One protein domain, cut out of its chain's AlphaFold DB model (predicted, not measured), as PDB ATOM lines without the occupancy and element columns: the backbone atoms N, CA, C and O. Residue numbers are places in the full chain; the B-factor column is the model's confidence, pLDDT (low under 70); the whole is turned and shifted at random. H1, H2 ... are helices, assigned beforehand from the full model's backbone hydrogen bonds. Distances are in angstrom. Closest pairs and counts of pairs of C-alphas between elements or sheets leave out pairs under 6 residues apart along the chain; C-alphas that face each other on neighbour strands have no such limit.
ATOM      1  N   PHE A 233     230.942 237.657 232.672       97.00
ATOM      2  CA  PHE A 233     231.655 238.708 233.408       97.00
ATOM      3  C   PHE A 233     230.790 239.953 233.646       97.00
ATOM      4  O   PHE A 233     230.918 240.598 234.681       97.00
ATOM      5  N   PHE A 234     229.909 240.316 232.706       96.88
ATOM      6  CA  PHE A 234     229.008 241.454 232.901       96.88
ATOM      7  C   PHE A 234     227.941 241.142 233.954       96.88
ATOM      8  O   PHE A 234     227.656 242.014 234.772       96.88
ATOM      9  N   LEU A 235     227.432 239.905 233.988       97.19
ATOM     10  CA  LEU A 235     226.527 239.427 235.041       97.19
ATOM     11  C   LEU A 235     227.212 239.447 236.417       97.19
ATOM     12  O   LEU A 235     226.664 239.977 237.384       97.19
ATOM     13  N   TYR A 236     228.445 238.943 236.490       97.44
ATOM     14  CA  TYR A 236     229.279 238.996 237.691       97.44
ATOM     15  C   TYR A 236     229.525 240.430 238.166       97.44
ATOM     16  O   TYR A 236     229.324 240.758 239.335       97.44
ATOM     17  N   LYS A 237     229.923 241.311 237.243       96.69
ATOM     18  CA  LYS A 237     230.187 242.719 237.528       96.69
ATOM     19  C   LYS A 237     228.960 243.417 238.101       96.69
ATOM     20  O   LYS A 237     229.126 244.182 239.041       96.69
ATOM     21  N   GLU A 238     227.771 243.196 237.545       96.06
ATOM     22  CA  GLU A 238     226.543 243.809 238.063       96.06
ATOM     23  C   GLU A 238     226.302 243.389 239.515       96.06
ATOM     24  O   GLU A 238     226.193 244.258 240.381       96.06
ATOM     25  N   ALA A 239     226.363 242.083 239.794       95.81
ATOM     26  CA  ALA A 239     226.183 241.540 241.137       95.81
ATOM     27  C   ALA A 239     227.225 242.068 242.139       95.81
ATOM     28  O   ALA A 239     226.864 242.577 243.197       95.81
ATOM     29  N   LYS A 240     228.520 242.009 241.803       95.19
ATOM     30  CA  LYS A 240     229.582 242.485 242.703       95.19
ATOM     31  C   LYS A 240     229.569 243.999 242.853       95.19
ATOM     32  O   LYS A 240     229.769 244.489 243.953       95.19
ATOM     33  N   SER A 241     229.301 244.759 241.788       93.56
ATOM     34  CA  SER A 241     229.248 246.224 241.876       93.56
ATOM     35  C   SER A 241     228.157 246.722 242.821       93.56
ATOM     36  O   SER A 241     228.374 247.729 243.484       93.56
ATOM     37  N   ALA A 242     227.040 245.994 242.931       93.25
ATOM     38  CA  ALA A 242     225.990 246.281 243.903       93.25
ATOM     39  C   ALA A 242     226.409 245.958 245.350       93.25
ATOM     40  O   ALA A 242     225.908 246.574 246.282       93.25
ATOM     41  N   GLN A 243     227.343 245.021 245.542       93.25
ATOM     42  CA  GLN A 243     227.887 244.655 246.857       93.25
ATOM     43  C   GLN A 243     228.999 245.606 247.332       93.25
ATOM     44  O   GLN A 243     229.345 245.612 248.512       93.25
ATOM     45  N   LYS A 251     234.982 254.693 236.352       92.75
ATOM     46  CA  LYS A 251     234.596 253.390 235.764       92.75
ATOM     47  C   LYS A 251     235.790 252.524 235.339       92.75
ATOM     48  O   LYS A 251     235.712 251.303 235.388       92.75
ATOM     49  N   GLN A 252     236.890 253.149 234.915       95.06
ATOM     50  CA  GLN A 252     238.119 252.440 234.550       95.06
ATOM     51  C   GLN A 252     238.730 251.690 235.738       95.06
ATOM     52  O   GLN A 252     239.173 250.559 235.570       95.06
ATOM     53  N   GLU A 253     238.729 252.288 236.928       94.69
ATOM     54  CA  GLU A 253     239.259 251.659 238.143       94.69
ATOM     55  C   GLU A 253     238.342 250.547 238.629       94.69
ATOM     56  O   GLU A 253     238.818 249.453 238.911       94.69
ATOM     57  N   LEU A 254     237.027 250.784 238.614       94.19
ATOM     58  CA  LEU A 254     236.037 249.755 238.928       94.19
ATOM     59  C   LEU A 254     236.183 248.536 238.006       94.19
ATOM     60  O   LEU A 254     236.203 247.403 238.478       94.19
ATOM     61  N   ASN A 255     236.352 248.748 236.695       95.56
ATOM     62  CA  ASN A 255     236.557 247.645 235.754       95.56
ATOM     63  C   ASN A 255     237.894 246.913 235.989       95.56
ATOM     64  O   ASN A 255     237.941 245.699 235.812       95.56
ATOM     65  N   ARG A 256     238.966 247.616 236.388       96.12
ATOM     66  CA  ARG A 256     240.253 246.986 236.741       96.12
ATOM     67  C   ARG A 256     240.122 246.117 237.992       96.12
ATOM     68  O   ARG A 256     240.550 244.969 237.965       96.12
ATOM     69  N   LEU A 257     239.492 246.643 239.043       95.81
ATOM     70  CA  LEU A 257     239.265 245.929 240.300       95.81
ATOM     71  C   LEU A 257     238.392 244.688 240.087       95.81
ATOM     72  O   LEU A 257     238.768 243.595 240.497       95.81
ATOM     73  N   LEU A 258     237.264 244.822 239.383       96.38
ATOM     74  CA  LEU A 258     236.376 243.688 239.109       96.38
ATOM     75  C   LEU A 258     237.018 242.637 238.200       96.38
ATOM     76  O   LEU A 258     236.749 241.452 238.370       96.38
ATOM     77  N   GLY A 259     237.866 243.052 237.253       96.62
ATOM     78  CA  GLY A 259     238.642 242.123 236.431       96.62
ATOM     79  C   GLY A 259     239.619 241.298 237.269       96.62
ATOM     80  O   GLY A 259     239.681 240.083 237.110       96.62
ATOM     81  N   ALA A 260     240.327 241.938 238.206       96.69
ATOM     82  CA  ALA A 260     241.205 241.238 239.142       96.69
ATOM     83  C   ALA A 260     240.425 240.255 240.030       96.69
ATOM     84  O   ALA A 260     240.812 239.092 240.128       96.69
ATOM     85  N   LEU A 261     239.288 240.689 240.589       96.12
ATOM     86  CA  LEU A 261     238.421 239.821 241.390       96.12
ATOM     87  C   LEU A 261     237.911 238.621 240.586       96.12
ATOM     88  O   LEU A 261     237.950 237.506 241.080       96.12
ATOM     89  N   TRP A 262     237.483 238.819 239.337       97.25
ATOM     90  CA  TRP A 262     237.008 237.723 238.487       97.25
ATOM     91  C   TRP A 262     238.076 236.651 238.242       97.25
ATOM     92  O   TRP A 262     237.763 235.466 238.188       97.25
ATOM     93  N   HIS A 263     239.342 237.044 238.087       96.81
ATOM     94  CA  HIS A 263     240.424 236.077 237.909       96.81
ATOM     95  C   HIS A 263     240.722 235.284 239.186       96.81
ATOM     96  O   HIS A 263     241.028 234.097 239.079       96.81
ATOM     97  N   GLN A 264     240.590 235.921 240.351       97.25
ATOM     98  CA  GLN A 264     240.817 235.318 241.670       97.25
ATOM     99  C   GLN A 264     239.635 234.488 242.184       97.25
ATOM    100  O   GLN A 264     239.822 233.662 243.070       97.25
ATOM    101  N   GLU A 265     238.437 234.706 241.648       97.06
ATOM    102  CA  GLU A 265     237.229 233.988 242.050       97.06
ATOM    103  C   GLU A 265     237.345 232.480 241.755       97.06
ATOM    104  O   GLU A 265     238.015 232.071 240.794       97.06
ATOM    105  N   SER A 266     236.683 231.655 242.570       98.06
ATOM    106  CA  SER A 266     236.702 230.198 242.417       98.06
ATOM    107  C   SER A 266     236.068 229.741 241.101       98.06
ATOM    108  O   SER A 266     235.258 230.444 240.481       98.06
ATOM    109  N   ASP A 267     236.436 228.539 240.660       97.62
ATOM    110  CA  ASP A 267     235.894 227.972 239.426       97.62
ATOM    111  C   ASP A 267     234.392 227.684 239.537       97.62
ATOM    112  O   ASP A 267     233.679 227.891 238.559       97.62
ATOM    113  N   ASP A 268     233.884 227.348 240.726       97.81
ATOM    114  CA  ASP A 268     232.448 227.144 240.972       97.81
ATOM    115  C   ASP A 268     231.634 228.411 240.685       97.81
ATOM    116  O   ASP A 268     230.593 228.376 240.027       97.81
ATOM    117  N   VAL A 269     232.130 229.572 241.121       97.38
ATOM    118  CA  VAL A 269     231.461 230.849 240.849       97.38
ATOM    119  C   VAL A 269     231.550 231.178 239.361       97.38
ATOM    120  O   VAL A 269     230.574 231.643 238.767       97.38
ATOM    121  N   LYS A 270     232.692 230.915 238.717       97.00
ATOM    122  CA  LYS A 270     232.828 231.115 237.267       97.00
ATOM    123  C   LYS A 270     231.857 230.227 236.485       97.00
ATOM    124  O   LYS A 270     231.262 230.717 235.525       97.00
ATOM    125  N   GLN A 271     231.666 228.977 236.910       98.19
ATOM    126  CA  GLN A 271     230.680 228.052 236.346       98.19
ATOM    127  C   GLN A 271     229.255 228.568 236.551       98.19
ATOM    128  O   GLN A 271     228.526 228.716 235.578       98.19
ATOM    129  N   PHE A 272     228.900 229.006 237.757       98.12
ATOM    130  CA  PHE A 272     227.586 229.595 238.025       98.12
ATOM    131  C   PHE A 272     227.245 230.768 237.088       98.12
ATOM    132  O   PHE A 272     226.132 230.873 236.568       98.12
ATOM    133  N   TYR A 273     228.200 231.669 236.831       97.94
ATOM    134  CA  TYR A 273     227.976 232.779 235.898       97.94
ATOM    135  C   TYR A 273     228.008 232.360 234.426       97.94
ATOM    136  O   TYR A 273     227.414 233.054 233.595       97.94
ATOM    137  N   LYS A 274     228.676 231.253 234.098       98.19
ATOM    138  CA  LYS A 274     228.619 230.639 232.774       98.19
ATOM    139  C   LYS A 274     227.220 230.078 232.510       98.19
ATOM    140  O   LYS A 274     226.641 230.410 231.480       98.19
ATOM    141  N   ASP A 275     226.641 229.361 233.467       98.25
ATOM    142  CA  ASP A 275     225.290 228.801 233.347       98.25
ATOM    143  C   ASP A 275     224.246 229.918 233.202       98.25
ATOM    144  O   ASP A 275     223.414 229.902 232.294       98.25
ATOM    145  N   LYS A 276     224.365 230.983 234.011       97.56
ATOM    146  CA  LYS A 276     223.523 232.184 233.864       97.56
ATOM    147  C   LYS A 276     223.680 232.871 232.512       97.56
ATOM    148  O   LYS A 276     222.722 233.431 231.984       97.56
ATOM    149  N   PHE A 277     224.888 232.880 231.953       97.88
ATOM    150  CA  PHE A 277     225.106 233.420 230.616       97.88
ATOM    151  C   PHE A 277     224.417 232.569 229.545       97.88
ATOM    152  O   PHE A 277     223.835 233.127 228.614       97.88
ATOM    153  N   GLU A 278     224.460 231.245 229.667       98.12
ATOM    154  CA  GLU A 278     223.782 230.333 228.744       98.12
ATOM    155  C   GLU A 278     222.258 230.507 228.800       98.12
ATOM    156  O   GLU A 278     221.616 230.597 227.748       98.12
ATOM    157  N   GLU A 279     221.693 230.672 229.996       97.81
ATOM    158  CA  GLU A 279     220.278 231.001 230.191       97.81
ATOM    159  C   GLU A 279     219.910 232.354 229.562       97.81
ATOM    160  O   GLU A 279     218.962 232.441 228.778       97.81
ATOM    161  N   GLU A 280     220.688 233.405 229.833       97.25
ATOM    162  CA  GLU A 280     220.479 234.744 229.269       97.25
ATOM    163  C   GLU A 280     220.561 234.727 227.736       97.25
ATOM    164  O   GLU A 280     219.738 235.336 227.051       97.25
ATOM    165  N   LYS A 281     221.528 233.991 227.182       97.19
ATOM    166  CA  LYS A 281     221.684 233.807 225.738       97.19
ATOM    167  C   LYS A 281     220.478 233.083 225.141       97.19
ATOM    168  O   LYS A 281     219.976 233.522 224.108       97.19
ATOM    169  N   LYS A 282     220.002 232.011 225.782       97.75
ATOM    170  CA  LYS A 282     218.815 231.262 225.345       97.75
ATOM    171  C   LYS A 282     217.568 232.145 225.388       97.75
ATOM    172  O   LYS A 282     216.846 232.215 224.397       97.75
ATOM    173  N   ARG A 283     217.347 232.866 226.491       97.25
ATOM    174  CA  ARG A 283     216.225 233.805 226.637       97.25
ATOM    175  C   ARG A 283     216.262 234.882 225.556       97.25
ATOM    176  O   ARG A 283     215.238 235.169 224.947       97.25
ATOM    177  N   HIS A 284     217.438 235.448 225.293       97.38
ATOM    178  CA  HIS A 284     217.627 236.460 224.254       97.38
ATOM    179  C   HIS A 284     217.340 235.911 222.855       97.38
ATOM    180  O   HIS A 284     216.646 236.563 222.084       97.38
ATOM    181  N   GLN A 285     217.796 234.696 222.553       96.75
ATOM    182  CA  GLN A 285     217.534 234.045 221.271       96.75
ATOM    183  C   GLN A 285     216.041 233.756 221.053       96.75
ATOM    184  O   GLN A 285     215.557 233.905 219.936       96.75
TER     185      GLN A 285
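This is residues 233 to 243 and 251 to 285 of the 324 residues of the protein "HMG box domain-containing protein" of Allomyces macrogynus (strain ATCC 38327) (UniProt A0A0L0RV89). Two helices, H2 and H3, make a wide V, and the shorter H1 fills part of its mouth, packing on both arms and slanting out of the plane of the V. The arms meet at a narrow turn, and the tip of the V, residues 263 to 268, stands free. The printed part has 46 residues with three named helices, H1, H2 and H3 in that order, and no named strand; its class is all helix. It is only just loose, close to compact, with a radius of gyration of the C-alphas of 11.5 A and spans of 33 by 23 by 15 A.

H1, residues 233 to 243, touches H2, residues 251 to 264, about perpendicular at 75 degrees. Their closest C-alphas, those of Lys 237 and Leu 258, are 6.5 A apart, and H2 touches H1 with residues 258 to 262 alone. H1 also touches H3, residues 267 to 285, at a steep tilt of 67 degrees, opposite ways. The closest C-alphas here are those of Tyr 236 and Tyr 273, 6.6 A apart, and H3 touches H1 with residues 273 to 277 alone. H2 and H3 are close but not clearly touching, at a steep tilt of 60 degrees, opposite ways; their closest C-alphas, of Trp 262 and Lys 270, are 7.9 A apart. In H1, H2 and H3 every O i to N i+4 pair is within hydrogen-bond range.

H1 begins at C-alpha 233 (231.655, 238.708, 233.408) and measures 15.2 A from first to last C-alpha. H2 measures 20.0 A and ends at C-alpha 264 (240.817, 235.318, 241.670). H3 measures 26.5 A and ends at C-alpha 285 (217.534, 234.045, 221.271).

The two C-alphas farthest apart, of Glu 253 and Gln 285, are 32.7 A apart. Residues 244 to 250, the link across the cut from H1 to H2, are not printed, and C-alphas 243 and 251 are 15.6 A apart. The link from H2 to H3 is tight. The mean pLDDT of the printed part is 96.6, and no printed residue is under 70.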